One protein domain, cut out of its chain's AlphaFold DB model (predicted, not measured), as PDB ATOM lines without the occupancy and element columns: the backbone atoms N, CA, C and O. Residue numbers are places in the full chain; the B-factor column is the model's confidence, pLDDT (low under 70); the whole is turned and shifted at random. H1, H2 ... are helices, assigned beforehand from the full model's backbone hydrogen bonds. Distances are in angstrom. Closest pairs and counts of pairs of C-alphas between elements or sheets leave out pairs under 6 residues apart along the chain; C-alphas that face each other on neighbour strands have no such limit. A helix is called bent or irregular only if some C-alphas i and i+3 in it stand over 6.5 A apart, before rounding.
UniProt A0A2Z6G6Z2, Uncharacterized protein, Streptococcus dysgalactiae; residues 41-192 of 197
ATOM      1  N   ALA A  41     127.651  89.953 176.534       67.00
ATOM      2  CA  ALA A  41     128.791  89.048 176.578       67.00
ATOM      3  C   ALA A  41     129.849  89.337 175.495       67.00
ATOM      4  O   ALA A  41     131.034  89.169 175.776       67.00
ATOM      5  N   ILE A  42     129.457  89.781 174.291       73.50
ATOM      6  CA  ILE A  42     130.401  90.132 173.215       73.50
ATOM      7  C   ILE A  42     131.121  91.434 173.563       73.50
ATOM      8  O   ILE A  42     132.343  91.461 173.531       73.50
ATOM      9  N   GLU A  43     130.402  92.462 174.022       77.50
ATOM     10  CA  GLU A  43     130.989  93.759 174.406       77.50
ATOM     11  C   GLU A  43     132.067  93.621 175.497       77.50
ATOM     12  O   GLU A  43     133.110  94.273 175.454       77.50
ATOM     13  N   THR A  44     131.845  92.741 176.479       81.88
ATOM     14  CA  THR A  44     132.820  92.499 177.556       81.88
ATOM     15  C   THR A  44     134.080  91.799 177.040       81.88
ATOM     16  O   THR A  44     135.184  92.143 177.460       81.88
ATOM     17  N   LYS A  45     133.924  90.833 176.125       82.69
ATOM     18  CA  LYS A  45     135.052  90.153 175.475       82.69
ATOM     19  C   LYS A  45     135.820  91.103 174.560       82.69
ATOM     20  O   LYS A  45     137.044  91.093 174.604       82.69
ATOM     21  N   LEU A  46     135.113  91.946 173.802       83.56
ATOM     22  CA  LEU A  46     135.697  92.951 172.910       83.56
ATOM     23  C   LEU A  46     136.579  93.912 173.704       83.56
ATOM     24  O   LEU A  46     137.768  93.989 173.451       83.56
ATOM     25  N   LYS A  47     136.056  94.506 174.785       86.06
ATOM     26  CA  LYS A  47     136.845  95.398 175.653       86.06
ATOM     27  C   LYS A  47     138.103  94.738 176.223       86.06
ATOM     28  O   LYS A  47     139.103  95.417 176.451       86.06
ATOM     29  N   ALA A  48     138.050  93.438 176.519       86.88
ATOM     30  CA  ALA A  48     139.210  92.697 177.006       86.88
ATOM     31  C   ALA A  48     140.233  92.432 175.890       86.88
ATOM     32  O   ALA A  48     141.428  92.612 176.128       86.88
ATOM     33  N   ALA A  49     139.764  92.053 174.698       84.94
ATOM     34  CA  ALA A  49     140.585  91.866 173.507       84.94
ATOM     35  C   ALA A  49     141.241  93.183 173.067       84.94
ATOM     36  O   ALA A  49     142.460  93.231 172.953       84.94
ATOM     37  N   ASP A  50     140.474  94.269 172.956       86.88
ATOM     38  CA  ASP A  50     140.955  95.600 172.568       86.88
ATOM     39  C   ASP A  50     142.016  96.114 173.542       86.88
ATOM     40  O   ASP A  50     143.047  96.644 173.143       86.88
ATOM     41  N   LYS A  51     141.815  95.905 174.849       90.38
ATOM     42  CA  LYS A  51     142.807  96.283 175.861       90.38
ATOM     43  C   LYS A  51     144.120  95.507 175.708       90.38
ATOM     44  O   LYS A  51     145.180  96.047 176.021       90.38
ATOM     45  N   GLU A  52     144.053  94.243 175.294       89.00
ATOM     46  CA  GLU A  52     145.232  93.414 175.026       89.00
ATOM     47  C   GLU A  52     145.901  93.797 173.693       89.00
ATOM     48  O   GLU A  52     147.129  93.808 173.616       89.00
ATOM     49  N   ALA A  53     145.109  94.178 172.687       89.94
ATOM     50  CA  ALA A  53     145.557  94.605 171.363       89.94
ATOM     51  C   ALA A  53     146.039  96.068 171.305       89.94
ATOM     52  O   ALA A  53     146.783  96.417 170.395       89.94
ATOM     53  N   GLN A  54     145.703  96.910 172.289       88.56
ATOM     54  CA  GLN A  54     146.076  98.331 172.337       88.56
ATOM     55  C   GLN A  54     147.542  98.639 171.971       88.56
ATOM     56  O   GLN A  54     147.766  99.482 171.105       88.56
ATOM     57  N   PRO A  55     148.567  97.977 172.551       89.50
ATOM     58  CA  PRO A  55     149.956  98.243 172.174       89.50
ATOM     59  C   PRO A  55     150.305  97.829 170.734       89.50
ATOM     60  O   PRO A  55     151.358  98.231 170.238       89.50
ATOM     61  N   LEU A  56     149.492  96.996 170.077       83.44
ATOM     62  CA  LEU A  56     149.629  96.663 168.658       83.44
ATOM     63  C   LEU A  56     148.992  97.746 167.781       83.44
ATOM     64  O   LEU A  56     149.641  98.174 166.831       83.44
ATOM     65  N   TYR A  57     147.821  98.279 168.153       82.56
ATOM     66  CA  TYR A  57     147.232  99.446 167.475       82.56
ATOM     67  C   TYR A  57     148.167 100.655 167.510       82.56
ATOM     68  O   TYR A  57     148.447 101.246 166.471       82.56
ATOM     69  N   ASP A  58     148.768 100.947 168.668       88.88
ATOM     70  CA  ASP A  58     149.725 102.052 168.794       88.88
ATOM     71  C   ASP A  58     150.939 101.888 167.850       88.88
ATOM     72  O   ASP A  58     151.520 102.875 167.393       88.88
ATOM     73  N   LYS A  59     151.345 100.644 167.550       85.12
ATOM     74  CA  LYS A  59     152.416 100.349 166.582       85.12
ATOM     75  C   LYS A  59     151.936 100.483 165.140       85.12
ATOM     76  O   LYS A  59     152.690 101.012 164.326       85.12
ATOM     77  N   MET A  60     150.720 100.032 164.827       81.00
ATOM     78  CA  MET A  60     150.120 100.217 163.500       81.00
ATOM     79  C   MET A  60     150.014 101.705 163.162       81.00
ATOM     80  O   MET A  60     150.473 102.116 162.100       81.00
ATOM     81  N   ASP A  61     149.553 102.529 164.104       85.38
ATOM     82  CA  ASP A  61     149.475 103.984 163.941       85.38
ATOM     83  C   ASP A  61     150.840 104.620 163.649       85.38
ATOM     84  O   ASP A  61     150.956 105.557 162.856       85.38
ATOM     85  N   GLN A  62     151.898 104.142 164.312       88.69
ATOM     86  CA  GLN A  62     153.259 104.629 164.075       88.69
ATOM     87  C   GLN A  62     153.774 104.230 162.689       88.69
ATOM     88  O   GLN A  62     154.390 105.057 162.017       88.69
ATOM     89  N   LEU A  63     153.514 102.992 162.259       79.88
ATOM     90  CA  LEU A  63     153.881 102.510 160.927       79.88
ATOM     91  C   LEU A  63     153.113 103.256 159.834       79.88
ATOM     92  O   LEU A  63     153.732 103.700 158.870       79.88
ATOM     93  N   GLN A  64     151.813 103.492 160.020       85.44
ATOM     94  CA  GLN A  64     151.000 104.257 159.077       85.44
ATOM     95  C   GLN A  64     151.523 105.688 158.924       85.44
ATOM     96  O   GLN A  64     151.740 106.152 157.810       85.44
ATOM     97  N   LYS A  65     151.854 106.364 160.033       87.69
ATOM     98  CA  LYS A  65     152.476 107.700 159.987       87.69
ATOM     99  C   LYS A  65     153.821 107.704 159.260       87.69
ATOM    100  O   LYS A  65     154.146 108.677 158.575       87.69
ATOM    101  N   ALA A  66     154.619 106.648 159.419       85.12
ATOM    102  CA  ALA A  66     155.884 106.512 158.705       85.12
ATOM    103  C   ALA A  66     155.654 106.342 157.195       85.12
ATOM    104  O   ALA A  66     156.286 107.042 156.407       85.12
ATOM    105  N   ILE A  67     154.703 105.489 156.800       82.38
ATOM    106  CA  ILE A  67     154.291 105.303 155.401       82.38
ATOM    107  C   ILE A  67     153.784 106.617 154.802       82.38
ATOM    108  O   ILE A  67     154.228 107.002 153.722       82.38
ATOM    109  N   ASP A  68     152.928 107.350 155.515       86.31
ATOM    110  CA  ASP A  68     152.386 108.632 155.053       86.31
ATOM    111  C   ASP A  68     153.489 109.680 154.858       86.31
ATOM    112  O   ASP A  68     153.476 110.434 153.883       86.31
ATOM    113  N   THR A  69     154.487 109.696 155.748       90.31
ATOM    114  CA  THR A  69     155.661 110.570 155.611       90.31
ATOM    115  C   THR A  69     156.450 110.224 154.347       90.31
ATOM    116  O   THR A  69     156.748 111.109 153.547       90.31
ATOM    117  N   ILE A  70     156.727 108.936 154.118       84.06
ATOM    118  CA  ILE A  70     157.422 108.460 152.912       84.06
ATOM    119  C   ILE A  70     156.612 108.804 151.652       84.06
ATOM    120  O   ILE A  70     157.185 109.236 150.649       84.06
ATOM    121  N   ARG A  71     155.283 108.657 151.698       87.50
ATOM    122  CA  ARG A  71     154.377 108.996 150.595       87.50
ATOM    123  C   ARG A  71     154.439 110.476 150.242       87.50
ATOM    124  O   ARG A  71     154.611 110.801 149.065       87.50
ATOM    125  N   GLU A  72     154.329 111.371 151.222       90.00
ATOM    126  CA  GLU A  72     154.389 112.813 150.956       90.00
ATOM    127  C   GLU A  72     155.765 113.217 150.400       90.00
ATOM    128  O   GLU A  72     155.838 114.003 149.454       90.00
ATOM    129  N   GLU A  73     156.851 112.632 150.915       88.31
ATOM    130  CA  GLU A  73     158.216 112.913 150.454       88.31
ATOM    131  C   GLU A  73     158.500 112.404 149.032       88.31
ATOM    132  O   GLU A  73     159.135 113.107 148.240       88.31
ATOM    133  N   GLN A  74     158.061 111.190 148.691       83.06
ATOM    134  CA  GLN A  74     158.422 110.545 147.422       83.06
ATOM    135  C   GLN A  74     157.436 110.805 146.284       83.06
ATOM    136  O   GLN A  74     157.828 110.791 145.109       83.06
ATOM    137  N   VAL A  75     156.163 111.014 146.621       84.94
ATOM    138  CA  VAL A  75     155.064 111.051 145.650       84.94
ATOM    139  C   VAL A  75     154.230 112.318 145.793       84.94
ATOM    140  O   VAL A  75     153.826 112.864 144.776       84.94
ATOM    141  N   GLY A  76     154.054 112.865 147.000       82.12
ATOM    142  CA  GLY A  76     153.101 113.951 147.274       82.12
ATOM    143  C   GLY A  76     153.200 115.161 146.339       82.12
ATOM    144  O   GLY A  76     152.184 115.649 145.843       82.12
ATOM    145  N   LYS A  77     154.414 115.641 146.042       89.25
ATOM    146  CA  LYS A  77     154.598 116.732 145.070       89.25
ATOM    147  C   LYS A  77     154.416 116.271 143.620       89.25
ATOM    148  O   LYS A  77     153.758 116.959 142.848       89.25
ATOM    149  N   ALA A  78     155.026 115.145 143.254       82.25
ATOM    150  CA  ALA A  78     154.994 114.638 141.884       82.25
ATOM    151  C   ALA A  78     153.562 114.301 141.444       82.25
ATOM    152  O   ALA A  78     153.170 114.654 140.341       82.25
ATOM    153  N   ASP A  79     152.771 113.712 142.335       84.88
ATOM    154  CA  ASP A  79     151.357 113.397 142.146       84.88
ATOM    155  C   ASP A  79     150.529 114.650 141.861       84.88
ATOM    156  O   ASP A  79     149.873 114.732 140.822       84.88
ATOM    157  N   LYS A  80     150.658 115.684 142.702       87.12
ATOM    158  CA  LYS A  80     149.984 116.978 142.501       87.12
ATOM    159  C   LYS A  80     150.385 117.624 141.172       87.12
ATOM    160  O   LYS A  80     149.522 118.062 140.414       87.12
ATOM    161  N   ASP A  81     151.686 117.678 140.881       88.75
ATOM    162  CA  ASP A  81     152.216 118.353 139.692       88.75
ATOM    163  C   ASP A  81     151.849 117.610 138.392       88.75
ATOM    164  O   ASP A  81     151.475 118.245 137.404       88.75
ATOM    165  N   LEU A  82     151.962 116.279 138.362       86.06
ATOM    166  CA  LEU A  82     151.651 115.460 137.184       86.06
ATOM    167  C   LEU A  82     150.143 115.385 136.938       86.06
ATOM    168  O   LEU A  82     149.721 115.554 135.795       86.06
ATOM    169  N   THR A  83     149.334 115.250 137.991       85.62
ATOM    170  CA  THR A  83     147.867 115.290 137.878       85.62
ATOM    171  C   THR A  83     147.404 116.631 137.316       85.62
ATOM    172  O   THR A  83     146.657 116.665 136.342       85.62
ATOM    173  N   ALA A  84     147.932 117.748 137.829       87.12
ATOM    174  CA  ALA A  84     147.600 119.073 137.305       87.12
ATOM    175  C   ALA A  84     147.997 119.251 135.827       87.12
ATOM    176  O   ALA A  84     147.291 119.925 135.074       87.12
ATOM    177  N   LYS A  85     149.111 118.648 135.386       86.69
ATOM    178  CA  LYS A  85     149.506 118.650 133.968       86.69
ATOM    179  C   LYS A  85     148.536 117.846 133.106       86.69
ATOM    180  O   LYS A  85     148.146 118.340 132.052       86.69
ATOM    181  N   ILE A  86     148.141 116.649 133.544       87.19
ATOM    182  CA  ILE A  86     147.179 115.798 132.828       87.19
ATOM    183  C   ILE A  86     145.826 116.512 132.714       87.19
ATOM    184  O   ILE A  86     145.281 116.636 131.616       87.19
ATOM    185  N   ASP A  87     145.329 117.073 133.815       85.75
ATOM    186  CA  ASP A  87     144.078 117.831 133.824       85.75
ATOM    187  C   ASP A  87     144.159 119.058 132.911       85.75
ATOM    188  O   ASP A  87     143.242 119.321 132.133       85.75
ATOM    189  N   GLY A  88     145.280 119.785 132.948       85.81
ATOM    190  CA  GLY A  88     145.530 120.913 132.055       85.81
ATOM    191  C   GLY A  88     145.540 120.506 130.579       85.81
ATOM    192  O   GLY A  88     144.962 121.207 129.746       85.81
ATOM    193  N   LEU A  89     146.144 119.363 130.238       87.38
ATOM    194  CA  LEU A  89     146.129 118.821 128.877       87.38
ATOM    195  C   LEU A  89     144.702 118.532 128.407       87.38
ATOM    196  O   LEU A  89     144.334 118.950 127.306       87.38
ATOM    197  N   PHE A  90     143.884 117.891 129.241       87.50
ATOM    198  CA  PHE A  90     142.496 117.589 128.899       87.50
ATOM    199  C   PHE A  90     141.613 118.836 128.819       87.50
ATOM    200  O   PHE A  90     140.823 118.953 127.885       87.50
ATOM    201  N   GLN A  91     141.780 119.804 129.721       88.56
ATOM    202  CA  GLN A  91     141.056 121.077 129.660       88.56
ATOM    203  C   GLN A  91     141.389 121.855 128.382       88.56
ATOM    204  O   GLN A  91     140.489 122.342 127.695       88.56
ATOM    205  N   ASN A  92     142.669 121.917 128.008       89.69
ATOM    206  CA  ASN A  92     143.109 122.611 126.796       89.69
ATOM    207  C   ASN A  92     142.594 121.949 125.507       89.69
ATOM    208  O   ASN A  92     142.421 122.631 124.496       89.69
ATOM    209  N   HIS A  93     142.318 120.644 125.544       90.25
ATOM    210  CA  HIS A  93     141.836 119.867 124.399       90.25
ATOM    211  C   HIS A  93     140.370 119.440 124.531       90.25
ATOM    212  O   HIS A  93     139.918 118.579 123.778       90.25
ATOM    213  N   GLN A  94     139.595 120.056 125.430       90.00
ATOM    214  CA  GLN A  94     138.233 119.614 125.740       90.00
ATOM    215  C   GLN A  94     137.334 119.534 124.499       90.00
ATOM    216  O   GLN A  94     136.698 118.514 124.266       90.00
ATOM    217  N   ALA A  95     137.355 120.552 123.635       90.56
ATOM    218  CA  ALA A  95     136.548 120.553 122.411       90.56
ATOM    219  C   ALA A  95     136.951 119.452 121.408       90.56
ATOM    220  O   ALA A  95     136.128 119.000 120.614       90.56
ATOM    221  N   LEU A  96     138.221 119.039 121.407       90.56
ATOM    222  CA  LEU A  96     138.717 117.944 120.574       90.56
ATOM    223  C   LEU A  96     138.322 116.586 121.171       90.56
ATOM    224  O   LEU A  96     137.900 115.693 120.438       90.56
ATOM    225  N   LEU A  97     138.399 116.459 122.496       89.69
ATOM    226  CA  LEU A  97     137.949 115.282 123.233       89.69
ATOM    227  C   LEU A  97     136.440 115.070 123.096       89.69
ATOM    228  O   LEU A  97     136.020 113.949 122.848       89.69
ATOM    229  N   ASP A  98     135.627 116.125 123.159       90.19
ATOM    230  CA  ASP A  98     134.176 116.030 122.962       90.19
ATOM    231  C   ASP A  98     133.838 115.441 121.584       90.19
ATOM    232  O   ASP A  98     133.061 114.491 121.485       90.19
ATOM    233  N   LYS A  99     134.502 115.921 120.522       90.62
ATOM    234  CA  LYS A  99     134.368 115.343 119.173       90.62
ATOM    235  C   LYS A  99     134.800 113.881 119.130       90.62
ATOM    236  O   LYS A  99     134.188 113.083 118.424       90.62
ATOM    237  N   PHE A 100     135.868 113.533 119.842       90.62
ATOM    238  CA  PHE A 100     136.345 112.159 119.925       90.62
ATOM    239  C   PHE A 100     135.323 111.249 120.606       90.62
ATOM    240  O   PHE A 100     134.954 110.231 120.026       90.62
ATOM    241  N   TYR A 101     134.791 111.650 121.763       88.38
ATOM    242  CA  TYR A 101     133.745 110.919 122.479       88.38
ATOM    243  C   TYR A 101     132.462 110.765 121.654       88.38
ATOM    244  O   TYR A 101     131.823 109.716 121.690       88.38
ATOM    245  N   GLU A 102     132.082 111.782 120.881       89.94
ATOM    246  CA  GLU A 102     130.966 111.676 119.936       89.94
ATOM    247  C   GLU A 102     131.259 110.687 118.799       89.94
ATOM    248  O   GLU A 102     130.369 109.941 118.392       89.94
ATOM    249  N   ALA A 103     132.498 110.656 118.299       88.50
ATOM    250  CA  ALA A 103     132.897 109.805 117.180       88.50
ATOM    251  C   ALA A 103     133.020 108.316 117.546       88.50
ATOM    252  O   ALA A 103     132.806 107.470 116.678       88.50
ATOM    253  N   ILE A 104     133.366 107.994 118.794       85.12
ATOM    254  CA  ILE A 104     133.510 106.607 119.278       85.12
ATOM    255  C   ILE A 104     132.232 106.063 119.941       85.12
ATOM    256  O   ILE A 104     132.087 104.857 120.116       85.12
ATOM    257  N   GLY A 105     131.279 106.931 120.297       85.00
ATOM    258  CA  GLY A 105     129.992 106.527 120.862       85.00
ATOM    259  C   GLY A 105     130.100 105.939 122.272       85.00
ATOM    260  O   GLY A 105     130.357 106.673 123.228       85.00
ATOM    261  N   ASP A 106     129.828 104.637 122.389       85.62
ATOM    262  CA  ASP A 106     129.840 103.880 123.652       85.62
ATOM    263  C   ASP A 106     131.122 103.043 123.831       85.62
ATOM    264  O   ASP A 106     131.264 102.343 124.836       85.62
ATOM    265  N   ASP A 107     132.056 103.105 122.874       78.50
ATOM    266  CA  ASP A 107     133.351 102.437 122.999       78.50
ATOM    267  C   ASP A 107     134.150 103.043 124.165       78.50
ATOM    268  O   ASP A 107     134.231 104.263 124.335       78.50
ATOM    269  N   CYS A 108     134.771 102.177 124.965       79.50
ATOM    270  CA  CYS A 108     135.626 102.552 126.086       79.50
ATOM    271  C   CYS A 108     137.042 101.998 125.901       79.50
ATOM    272  O   CYS A 108     137.276 101.078 125.115       79.50
ATOM    273  N   TRP A 109     137.994 102.573 126.631       82.69
ATOM    274  CA  TRP A 109     139.386 102.142 126.627       82.69
ATOM    275  C   TRP A 109     139.988 102.279 128.019       82.69
ATOM    276  O   TRP A 109     139.499 103.038 128.857       82.69
ATOM    277  N   THR A 110     141.063 101.537 128.247       76.69
ATOM    278  CA  THR A 110     141.786 101.493 129.523       76.69
ATOM    279  C   THR A 110     143.269 101.817 129.378       76.69
ATOM    280  O   THR A 110     143.946 102.019 130.380       76.69
ATOM    281  N   SER A 111     143.772 101.907 128.142       70.62
ATOM    282  CA  SER A 111     145.170 102.227 127.836       70.62
ATOM    283  C   SER A 111     145.304 103.267 126.725       70.62
ATOM    284  O   SER A 111     144.399 103.447 125.901       70.62
ATOM    285  N   ALA A 112     146.457 103.937 126.674       76.06
ATOM    286  CA  ALA A 112     146.785 104.880 125.608       76.06
ATOM    287  C   ALA A 112     146.810 104.194 124.229       76.06
ATOM    288  O   ALA A 112     146.339 104.767 123.246       76.06
ATOM    289  N   GLU A 113     147.285 102.948 124.145       77.69
ATOM    290  CA  GLU A 113     147.289 102.168 122.906       77.69
ATOM    291  C   GLU A 113     145.868 101.888 122.396       77.69
ATOM    292  O   GLU A 113     145.597 102.023 121.200       77.69
ATOM    293  N   GLU A 114     144.941 101.524 123.286       82.38
ATOM    294  CA  GLU A 114     143.529 101.339 122.931       82.38
ATOM    295  C   GLU A 114     142.890 102.660 122.478       82.38
ATOM    296  O   GLU A 114     142.197 102.686 121.456       82.38
ATOM    297  N   ALA A 115     143.187 103.771 123.163       84.19
ATOM    298  CA  ALA A 115     142.726 105.102 122.770       84.19
ATOM    299  C   ALA A 115     143.188 105.461 121.348       84.19
ATOM    300  O   ALA A 115     142.386 105.873 120.509       84.19
ATOM    301  N   GLN A 116     144.466 105.238 121.032       82.50
ATOM    302  CA  GLN A 116     145.027 105.496 119.704       82.50
ATOM    303  C   GLN A 116     144.384 104.631 118.614       82.50
ATOM    304  O   GLN A 116     144.134 105.104 117.502       82.50
ATOM    305  N   GLN A 117     144.064 103.370 118.917       88.25
ATOM    306  CA  GLN A 117     143.338 102.510 117.982       88.25
ATOM    307  C   GLN A 117     141.925 103.033 117.700       88.25
ATOM    308  O   GLN A 117     141.475 102.977 116.551       88.25
ATOM    309  N   LEU A 118     141.233 103.557 118.715       89.62
ATOM    310  CA  LEU A 118     139.927 104.197 118.547       89.62
ATOM    311  C   LEU A 118     140.039 105.490 117.727       89.62
ATOM    312  O   LEU A 118     139.254 105.698 116.800       89.62
ATOM    313  N   VAL A 119     141.066 106.313 117.969       90.88
ATOM    314  CA  VAL A 119     141.359 107.509 117.156       90.88
ATOM    315  C   VAL A 119     141.548 107.131 115.688       90.88
ATOM    316  O   VAL A 119     140.927 107.739 114.812       90.88
ATOM    317  N   ALA A 120     142.340 106.096 115.402       90.88
ATOM    318  CA  ALA A 120     142.593 105.641 114.038       90.88
ATOM    319  C   ALA A 120     141.304 105.202 113.318       90.88
ATOM    320  O   ALA A 120     141.098 105.565 112.154       90.88
ATOM    321  N   LYS A 121     140.422 104.477 114.021       91.25
ATOM    322  CA  LYS A 121     139.135 103.973 113.505       91.25
ATOM    323  C   LYS A 121     138.045 105.043 113.393       91.25
ATOM    324  O   LYS A 121     137.093 104.843 112.644       91.25
ATOM    325  N   SER A 122     138.173 106.156 114.113       90.56
ATOM    326  CA  SER A 122     137.172 107.227 114.122       90.56
ATOM    327  C   SER A 122     136.989 107.885 112.745       90.56
ATOM    328  O   SER A 122     137.866 107.842 111.877       90.56
ATOM    329  N   SER A 123     135.852 108.549 112.547       92.06
ATOM    330  CA  SER A 123     135.550 109.344 111.348       92.06
ATOM    331  C   SER A 123     136.097 110.781 111.407       92.06
ATOM    332  O   SER A 123     135.743 111.609 110.567       92.06
ATOM    333  N   LEU A 124     136.949 111.088 112.393       93.00
ATOM    334  CA  LEU A 124     137.535 112.414 112.593       93.00
ATOM    335  C   LEU A 124     138.472 112.824 111.450       93.00
ATOM    336  O   LEU A 124     138.981 111.987 110.704       93.00
ATOM    337  N   SER A 125     138.723 114.131 111.342       95.31
ATOM    338  CA  SER A 125     139.674 114.665 110.365       95.31
ATOM    339  C   SER A 125     141.106 114.204 110.662       95.31
ATOM    340  O   SER A 125     141.459 113.980 111.819       95.31
ATOM    341  N   ASP A 126     141.960 114.122 109.638       95.00
ATOM    342  CA  ASP A 126     143.368 113.723 109.818       95.00
ATOM    343  C   ASP A 126     144.107 114.630 110.812       95.00
ATOM    344  O   ASP A 126     144.930 114.164 111.600       95.00
ATOM    345  N   LYS A 127     143.766 115.926 110.821       94.56
ATOM    346  CA  LYS A 127     144.292 116.883 111.795       94.56
ATOM    347  C   LYS A 127     143.838 116.548 113.217       94.56
ATOM    348  O   LYS A 127     144.684 116.439 114.095       94.56
ATOM    349  N   ASP A 128     142.536 116.354 113.430       93.88
ATOM    350  CA  ASP A 128     141.993 116.012 114.751       93.88
ATOM    351  C   ASP A 128     142.578 114.682 115.260       93.88
ATOM    352  O   ASP A 128     142.932 114.569 116.430       93.88
ATOM    353  N   LYS A 129     142.754 113.690 114.375       93.69
ATOM    354  CA  LYS A 129     143.401 112.412 114.711       93.69
ATOM    355  C   LYS A 129     144.860 112.588 115.128       93.69
ATOM    356  O   LYS A 129     145.290 111.971 116.099       93.69
ATOM    357  N   SER A 130     145.620 113.414 114.408       94.50
ATOM    358  CA  SER A 130     147.014 113.716 114.748       94.50
ATOM    359  C   SER A 130     147.127 114.427 116.100       94.50
ATOM    360  O   SER A 130     147.973 114.063 116.920       94.50
ATOM    361  N   ASP A 131     146.258 115.411 116.345       93.00
ATOM    362  CA  ASP A 131     146.230 116.173 117.595       93.00
ATOM    363  C   ASP A 131     145.832 115.251 118.779       93.00
ATOM    364  O   ASP A 131     146.499 115.259 119.812       93.00
ATOM    365  N   LEU A 132     144.839 114.362 118.608       91.62
ATOM    366  CA  LEU A 132     144.448 113.352 119.611       91.62
ATOM    367  C   LEU A 132     145.533 112.308 119.878       91.62
ATOM    368  O   LEU A 132     145.751 111.925 121.023       91.62
ATOM    369  N   THR A 133     146.216 111.838 118.834       90.62
ATOM    370  CA  THR A 133     147.319 110.879 118.990       90.62
ATOM    371  C   THR A 133     148.423 111.492 119.846       90.62
ATOM    372  O   THR A 133     148.872 110.865 120.801       90.62
ATOM    373  N   THR A 134     148.787 112.747 119.564       91.31
ATOM    374  CA  THR A 134     149.788 113.492 120.341       91.31
ATOM    375  C   THR A 134     149.350 113.668 121.795       91.31
ATOM    376  O   THR A 134     150.139 113.413 122.702       91.31
ATOM    377  N   LEU A 135     148.084 114.040 122.019       90.12
ATOM    378  CA  LEU A 135     147.508 114.181 123.357       90.12
ATOM    379  C   LEU A 135     147.632 112.881 124.163       90.12
ATOM    380  O   LEU A 135     148.166 112.902 125.267       90.12
ATOM    381  N   PHE A 136     147.189 111.747 123.611       89.12
ATOM    382  CA  PHE A 136     147.246 110.463 124.318       89.12
ATOM    383  C   PHE A 136     148.679 109.960 124.539       89.12
ATOM    384  O   PHE A 136     148.953 109.349 125.569       89.12
ATOM    385  N   GLU A 137     149.617 110.250 123.629       88.50
ATOM    386  CA  GLU A 137     151.041 109.967 123.858       88.50
ATOM    387  C   GLU A 137     151.630 110.797 125.003       88.50
ATOM    388  O   GLU A 137     152.469 110.301 125.757       88.50
ATOM    389  N   GLU A 138     151.248 112.070 125.111       89.56
ATOM    390  CA  GLU A 138     151.720 112.950 126.178       89.56
ATOM    391  C   GLU A 138     151.133 112.539 127.530       89.56
ATOM    392  O   GLU A 138     151.888 112.371 128.490       89.56
ATOM    393  N   THR A 139     149.827 112.265 127.585       87.06
ATOM    394  CA  THR A 139     149.170 111.718 128.778       87.06
ATOM    395  C   THR A 139     149.820 110.407 129.219       87.06
ATOM    396  O   THR A 139     150.239 110.306 130.368       87.06
ATOM    397  N   GLY A 140     150.024 109.450 128.306       84.38
ATOM    398  CA  GLY A 140     150.635 108.161 128.650       84.38
ATOM    399  C   GLY A 140     152.074 108.277 129.172       84.38
ATOM    400  O   GLY A 140     152.504 107.480 130.006       84.38
ATOM    401  N   LYS A 141     152.843 109.289 128.738       88.44
ATOM    402  CA  LYS A 141     154.176 109.570 129.305       88.44
ATOM    403  C   LYS A 141     154.089 110.076 130.744       88.44
ATOM    404  O   LYS A 141     154.898 109.650 131.564       88.44
ATOM    405  N   LEU A 142     153.143 110.969 131.033       87.38
ATOM    406  CA  LEU A 142     152.936 111.525 132.373       87.38
ATOM    407  C   LEU A 142     152.410 110.464 133.347       87.38
ATOM    408  O   LEU A 142     152.896 110.384 134.471       87.38
ATOM    409  N   GLU A 143     151.482 109.615 132.901       85.44
ATOM    410  CA  GLU A 143     150.973 108.477 133.679       85.44
ATOM    411  C   GLU A 143     152.103 107.502 134.020       85.44
ATOM    412  O   GLU A 143     152.317 107.183 135.184       85.44
ATOM    413  N   LYS A 144     152.934 107.135 133.038       86.25
ATOM    414  CA  LYS A 144     154.094 106.267 133.278       86.25
ATOM    415  C   LYS A 144     155.128 106.883 134.228       86.25
ATOM    416  O   LYS A 144     155.822 106.163 134.949       86.25
ATOM    417  N   GLU A 145     155.293 108.204 134.203       88.25
ATOM    418  CA  GLU A 145     156.150 108.906 135.161       88.25
ATOM    419  C   GLU A 145     155.583 108.791 136.582       88.25
ATOM    420  O   GLU A 145     156.336 108.462 137.505       88.25
ATOM    421  N   LEU A 146     154.270 108.989 136.738       86.56
ATOM    422  CA  LEU A 146     153.555 108.853 138.004       86.56
ATOM    423  C   LEU A 146     153.615 107.416 138.544       86.56
ATOM    424  O   LEU A 146     153.979 107.228 139.706       86.56
ATOM    425  N   ASP A 147     153.387 106.411 137.698       86.69
ATOM    426  CA  ASP A 147     153.548 104.993 138.047       86.69
ATOM    427  C   ASP A 147     154.953 104.718 138.588       86.69
ATOM    428  O   ASP A 147     155.131 104.062 139.612       86.69
ATOM    429  N   GLY A 148     155.980 105.307 137.969       85.75
ATOM    430  CA  GLY A 148     157.355 105.191 138.444       85.75
ATOM    431  C   GLY A 148     157.590 105.786 139.839       85.75
ATOM    432  O   GLY A 148     158.519 105.356 140.529       85.75
ATOM    433  N   HIS A 149     156.799 106.775 140.269       85.38
ATOM    434  CA  HIS A 149     156.820 107.283 141.645       85.38
ATOM    435  C   HIS A 149     156.147 106.311 142.618       85.38
ATOM    436  O   HIS A 149     156.725 106.038 143.672       85.38
ATOM    437  N   TYR A 150     154.998 105.745 142.248       86.75
ATOM    438  CA  TYR A 150     154.293 104.754 143.065       86.75
ATOM    439  C   TYR A 150     155.079 103.437 143.198       86.75
ATOM    440  O   TYR A 150     155.255 102.950 144.308       86.75
ATOM    441  N   ASP A 151     155.730 102.957 142.137       86.25
ATOM    442  CA  ASP A 151     156.646 101.804 142.189       86.25
ATOM    443  C   ASP A 151     157.802 101.993 143.189       86.25
ATOM    444  O   ASP A 151     158.327 101.035 143.769       86.25
ATOM    445  N   ARG A 152     158.287 103.234 143.340       87.12
ATOM    446  CA  ARG A 152     159.338 103.570 144.313       87.12
ATOM    447  C   ARG A 152     158.779 103.623 145.728       87.12
ATOM    448  O   ARG A 152     159.438 103.107 146.630       87.12
ATOM    449  N   LEU A 153     157.582 104.185 145.896       87.06
ATOM    450  CA  LEU A 153     156.867 104.200 147.168       87.06
ATOM    451  C   LEU A 153     156.607 102.779 147.678       87.06
ATOM    452  O   LEU A 153     156.917 102.487 148.832       87.06
ATOM    453  N   ASP A 154     156.128 101.883 146.818       84.62
ATOM    454  CA  ASP A 154     155.849 100.489 147.172       84.62
ATOM    455  C   ASP A 154     157.112  99.775 147.657       84.62
ATOM    456  O   ASP A 154     157.114  99.100 148.686       84.62
ATOM    457  N   LYS A 155     158.239  99.986 146.969       87.81
ATOM    458  CA  LYS A 155     159.537  99.443 147.396       87.81
ATOM    459  C   LYS A 155     160.018 100.054 148.708       87.81
ATOM    460  O   LYS A 155     160.631  99.355 149.510       87.81
ATOM    461  N   ALA A 156     159.779 101.347 148.914       87.88
ATOM    462  CA  ALA A 156     160.208 102.056 150.113       87.88
ATOM    463  C   ALA A 156     159.375 101.699 151.350       87.88
ATOM    464  O   ALA A 156     159.908 101.757 152.450       87.88
ATOM    465  N   THR A 157     158.110 101.317 151.165       86.88
ATOM    466  CA  THR A 157     157.159 100.987 152.243       86.88
ATOM    467  C   THR A 157     156.941  99.486 152.420       86.88
ATOM    468  O   THR A 157     156.227  99.062 153.325       86.88
ATOM    469  N   GLN A 158     157.581  98.649 151.592       89.75
ATOM    470  CA  GLN A 158     157.416  97.194 151.601       89.75
ATOM    471  C   GLN A 158     157.597  96.578 152.995       89.75
ATOM    472  O   GLN A 158     156.878  95.651 153.369       89.75
ATOM    473  N   LYS A 159     158.575  97.067 153.763       91.25
ATOM    474  CA  LYS A 159     158.876  96.532 155.091       91.25
ATOM    475  C   LYS A 159     157.793  96.910 156.098       91.25
ATOM    476  O   LYS A 159     157.356  96.051 156.854       91.25
ATOM    477  N   GLU A 160     157.388  98.171 156.117       83.25
ATOM    478  CA  GLU A 160     156.350  98.698 156.997       83.25
ATOM    479  C   GLU A 160     155.003  98.023 156.699       83.25
ATOM    480  O   GLU A 160     154.336  97.578 157.628       83.25
ATOM    481  N   ASN A 161     154.665  97.822 155.421       82.25
ATOM    482  CA  ASN A 161     153.469  97.086 154.998       82.25
ATOM    483  C   ASN A 161     153.498  95.622 155.462       82.25
ATOM    484  O   ASN A 161     152.528  95.137 156.035       82.25
ATOM    485  N   ALA A 162     154.634  94.931 155.311       84.56
ATOM    486  CA  ALA A 162     154.779  93.572 155.832       84.56
ATOM    487  C   ALA A 162     154.650  93.519 157.368       84.56
ATOM    488  O   ALA A 162     154.138  92.549 157.916       84.56
ATOM    489  N   GLN A 163     155.098  94.559 158.081       84.38
ATOM    490  CA  GLN A 163     154.914  94.654 159.530       84.38
ATOM    491  C   GLN A 163     153.451  94.901 159.916       84.38
ATOM    492  O   GLN A 163     153.004  94.336 160.911       84.38
ATOM    493  N   LEU A 164     152.710  95.698 159.142       82.69
ATOM    494  CA  LEU A 164     151.272  95.888 159.338       82.69
ATOM    495  C   LEU A 164     150.503  94.573 159.163       82.69
ATOM    496  O   LEU A 164     149.691  94.246 160.022       82.69
ATOM    497  N   GLU A 165     150.810  93.783 158.128       85.56
ATOM    498  CA  GLU A 165     150.179  92.470 157.912       85.56
ATOM    499  C   GLU A 165     150.419  91.490 159.073       85.56
ATOM    500  O   GLU A 165     149.537  90.708 159.427       85.56
ATOM    501  N   GLU A 166     151.611  91.498 159.673       87.62
ATOM    502  CA  GLU A 166     151.899  90.638 160.826       87.62
ATOM    503  C   GLU A 166     151.199  91.132 162.100       87.62
ATOM    504  O   GLU A 166     150.661  90.318 162.850       87.62
ATOM    505  N   LEU A 167     151.146  92.450 162.329       78.94
ATOM    506  CA  LEU A 167     150.404  93.026 163.457       78.94
ATOM    507  C   LEU A 167     148.907  92.728 163.357       78.94
ATOM    508  O   LEU A 167     148.298  92.385 164.369       78.94
ATOM    509  N   ASP A 168     148.342  92.798 162.152       82.31
ATOM    510  CA  ASP A 168     146.949  92.443 161.892       82.31
ATOM    511  C   ASP A 168     146.674  90.988 162.299       82.31
ATOM    512  O   ASP A 168     145.805  90.730 163.129       82.31
ATOM    513  N   LYS A 169     147.515  90.036 161.867       85.38
ATOM    514  CA  LYS A 169     147.419  88.620 162.280       85.38
ATOM    515  C   LYS A 169     147.543  88.422 163.794       85.38
ATOM    516  O   LYS A 169     146.873  87.548 164.353       85.38
ATOM    517  N   GLU A 170     148.415  89.178 164.466       88.69
ATOM    518  CA  GLU A 170     148.564  89.120 165.926       88.69
ATOM    519  C   GLU A 170     147.293  89.597 166.642       88.69
ATOM    520  O   GLU A 170     146.830  88.943 167.580       88.69
ATOM    521  N   ILE A 171     146.698  90.696 166.176       85.62
ATOM    522  CA  ILE A 171     145.427  91.229 166.682       85.62
ATOM    523  C   ILE A 171     144.305  90.208 166.468       85.62
ATOM    524  O   ILE A 171     143.567  89.872 167.396       85.62
ATOM    525  N   ASP A 172     144.244  89.623 165.280       84.94
ATOM    526  CA  ASP A 172     143.293  88.582 164.908       84.94
ATOM    527  C   ASP A 172     143.369  87.358 165.840       84.94
ATOM    528  O   ASP A 172     142.359  86.775 166.256       84.94
ATOM    529  N   ALA A 173     144.590  86.972 166.224       89.69
ATOM    530  CA  ALA A 173     144.826  85.905 167.188       89.69
ATOM    531  C   ALA A 173     144.351  86.280 168.603       89.69
ATOM    532  O   ALA A 173     143.835  85.413 169.319       89.69
ATOM    533  N   ILE A 174     144.477  87.550 169.007       86.50
ATOM    534  CA  ILE A 174     143.935  88.058 170.276       86.50
ATOM    535  C   ILE A 174     142.405  87.942 170.268       86.50
ATOM    536  O   ILE A 174     141.842  87.348 171.192       86.50
ATOM    537  N   TYR A 175     141.721  88.406 169.221       84.00
ATOM    538  CA  TYR A 175     140.260  88.273 169.119       84.00
ATOM    539  C   TYR A 175     139.807  86.808 169.185       84.00
ATOM    540  O   TYR A 175     138.939  86.453 169.993       84.00
ATOM    541  N   LYS A 176     140.476  85.916 168.442       87.50
ATOM    542  CA  LYS A 176     140.211  84.467 168.479       87.50
ATOM    543  C   LYS A 176     140.428  83.869 169.873       87.50
ATOM    544  O   LYS A 176     139.611  83.063 170.323       87.50
ATOM    545  N   LYS A 177     141.472  84.285 170.601       90.50
ATOM    546  CA  LYS A 177     141.744  83.865 171.993       90.50
ATOM    547  C   LYS A 177     140.612  84.255 172.949       90.50
ATOM    548  O   LYS A 177     140.301  83.490 173.862       90.50
ATOM    549  N   HIS A 178     139.975  85.405 172.734       87.19
ATOM    550  CA  HIS A 178     138.806  85.849 173.510       87.19
ATOM    551  C   HIS A 178     137.484  85.220 173.034       87.19
ATOM    552  O   HIS A 178     136.417  85.482 173.601       87.19
ATOM    553  N   GLY A 179     137.543  84.323 172.043       84.38
ATOM    554  CA  GLY A 179     136.385  83.631 171.489       84.38
ATOM    555  C   GLY A 179     135.443  84.592 170.776       84.38
ATOM    556  O   GLY A 179     134.235  84.521 171.017       84.38
ATOM    557  N   ILE A 180     136.026  85.511 170.004       80.81
ATOM    558  CA  ILE A 180     135.364  86.445 169.097       80.81
ATOM    559  C   ILE A 180     135.730  86.005 167.676       80.81
ATOM    560  O   ILE A 180     136.915  85.884 167.357       80.81
ATOM    561  N   SER A 181     134.733  85.715 166.842       80.31
ATOM    562  CA  SER A 181     134.940  85.453 165.414       80.31
ATOM    563  C   SER A 181     134.773  86.718 164.568       80.31
ATOM    564  O   SER A 181     134.198  87.711 165.005       80.31
ATOM    565  N   GLU A 182     135.214  86.652 163.313       74.25
ATOM    566  CA  GLU A 182     134.967  87.694 162.306       74.25
ATOM    567  C   GLU A 182     133.464  87.980 162.146       74.25
ATOM    568  O   GLU A 182     133.038  89.127 162.197       74.25
ATOM    569  N   SER A 183     132.627  86.936 162.121       72.19
ATOM    570  CA  SER A 183     131.169  87.093 162.096       72.19
ATOM    571  C   SER A 183     130.603  87.742 163.365       72.19
ATOM    572  O   SER A 183     129.558  88.388 163.306       72.19
ATOM    573  N   ASP A 184     131.233  87.543 164.529       71.25
ATOM    574  CA  ASP A 184     130.825  88.214 165.769       71.25
ATOM    575  C   ASP A 184     131.132  89.716 165.689       71.25
ATOM    576  O   ASP A 184     130.311  90.523 166.128       71.25
ATOM    577  N   LEU A 185     132.273  90.089 165.096       70.69
ATOM    578  CA  LEU A 185     132.666  91.480 164.850       70.69
ATOM    579  C   LEU A 185     131.758  92.139 163.810       70.69
ATOM    580  O   LEU A 185     131.183  93.185 164.098       70.69
ATOM    581  N   GLU A 186     131.553  91.517 162.647       71.50
ATOM    582  CA  GLU A 186     130.661  92.030 161.599       71.50
ATOM    583  C   GLU A 186     129.250  92.283 162.137       71.50
ATOM    584  O   GLU A 186     128.704  93.373 161.976       71.50
ATOM    585  N   ASN A 187     128.669  91.307 162.845       71.19
ATOM    586  CA  ASN A 187     127.345  91.469 163.442       71.19
ATOM    587  C   ASN A 187     127.330  92.536 164.540       71.19
ATOM    588  O   ASN A 187     126.320  93.218 164.704       71.19
ATOM    589  N   TYR A 188     128.407  92.682 165.314       68.50
ATOM    590  CA  TYR A 188     128.505  93.719 166.336       68.50
ATOM    591  C   TYR A 188     128.549  95.115 165.705       68.50
ATOM    592  O   TYR A 188     127.730  95.954 166.073       68.50
ATOM    593  N   TYR A 189     129.427  95.345 164.726       69.00
ATOM    594  CA  TYR A 189     129.599  96.640 164.061       69.00
ATOM    595  C   TYR A 189     128.405  97.025 163.177       69.00
ATOM    596  O   TYR A 189     127.992  98.178 163.201       69.00
ATOM    597  N   MET A 190     127.775  96.071 162.481       67.75
ATOM    598  CA  MET A 190     126.561  96.320 161.682       67.75
ATOM    599  C   MET A 190     125.330  96.680 162.529       67.75
ATOM    600  O   MET A 190     124.384  97.272 162.018       67.75
ATOM    601  N   ASN A 191     125.316  96.303 163.812       65.00
ATOM    602  CA  ASN A 191     124.212  96.580 164.739       65.00
ATOM    603  C   ASN A 191     124.524  97.702 165.740       65.00
ATOM    604  O   ASN A 191     123.726  97.944 166.651       65.00
ATOM    605  N   GLN A 192     125.667  98.376 165.601       61.12
ATOM    606  CA  GLN A 192     125.923  99.613 166.320       61.12
ATOM    607  C   GLN A 192     125.633 100.807 165.409       61.12
ATOM    608  O   GLN A 192     126.145 100.876 164.297       61.12
TER     609      GLN A 192
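What this domain is: This is residues 41 to 192 of the 197 residues of an uncharacterized protein of Streptococcus dysgalactiae (UniProt A0A2Z6G6Z2). Two long helices, H1 and H4, run side by side in opposite ways, and both are bent partway, which gives the pair the shape of a wide V or bow. The short helices H2 and H3 form a small head at one end, where H3 packs on H4a, and the short H5 lies at the other end, near the first residues of H1a. The printed part has 152 residues with five named helices, H1 to H5 in order along it, and no named strand; the class is all helix. The whole is extended, with a radius of gyration of the C-alphas of 24.4 A and spans of 71 by 35 by 21 A.

Where its parts are: Find C-alpha 41 at (128.791, 89.048, 176.578); from there H1, residues 41 to 92, was assigned by its hydrogen bonds as one helix. It is bent: C-alphas 74 and 77 are 7.6 A apart. Its arm H1a, residues 41 to 74, measures 46.8 A from first to last C-alpha; it is irregular, with C-alphas 52 and 55 7.3 A apart, and has a kink of 56 degrees near residue 53. Arm H1b, residues 77 to 92, is 22.4 A long. Next come H2, residues 94 to 104, 15.3 A, and H3, residues 112 to 121, 14.3 A. Look then at C-alpha 126, at (143.368, 113.723, 109.818), where H4 begins. H4, residues 126 to 177, was also assigned by its hydrogen bonds as one helix and is bent, with C-alphas 156 and 159 7.6 A apart. Its arms are H4a, residues 126 to 156, 45.2 A, and H4b, residues 159 to 177, 27.2 A. H5, residues 182 to 190, measures 12.1 A and ends with C-alpha 190 at (126.561, 96.320, 161.682).

How they stand to each other: The hub is H4, which touches three other helices. Begin at H1a: it touches H4b at a shallow tilt of 4 degrees, opposite ways, and their closest C-alphas, those of Ala 49 and Tyr 175, are 5.7 A apart. With residues 70 to 74 alone H1a also touches H4a at a steep tilt of 60 degrees; the closest C-alphas are those of Arg 71 and Leu 153, 6.4 A apart. The lines of H1a and H1b stand about perpendicular, only just, at 73 degrees, and those of H4a and H4b at a steep tilt of 63 degrees. H1b touches residues 135 to 149 of H4a at a shallow tilt of 13 degrees, opposite ways, closest at the C-alphas of Ile 86 and Thr 139, 6.1 A. H2 and H4a only just touch, with 3 pairs of C-alphas within 8 A, the closest those of Leu 96 and Asp 128 at 7.0 A. H3 and H4a form a helical hairpin at a shallow tilt of 13 degrees, with the C-alphas of Ala 112 and Phe 136 closest at 5.7 A. H5 is close to H1a but not clearly touching: the closest C-alphas, of Ile 42 and Asp 184, are 7.7 A apart. H4b and H5 are apart. Every O i to N i+4 pair is within hydrogen-bond range in H1b, H2, H3, H4b and H5; the counts are 27 of 30 in H1a and 26 of 27 in H4a.

The domain as a whole: The two C-alphas farthest apart, those of Ala 41 and Asp 126, are 72.7 A apart. The printed part has no cut and no long link: the links H1 to H2, H3 to H4 and H4 to H5 are tight, and H2 to H3 is short. The mean pLDDT of the printed part is 85.2; look for values under 70 at residue 41 and residues 188 to 192, of which 188 to 190 belong to H5.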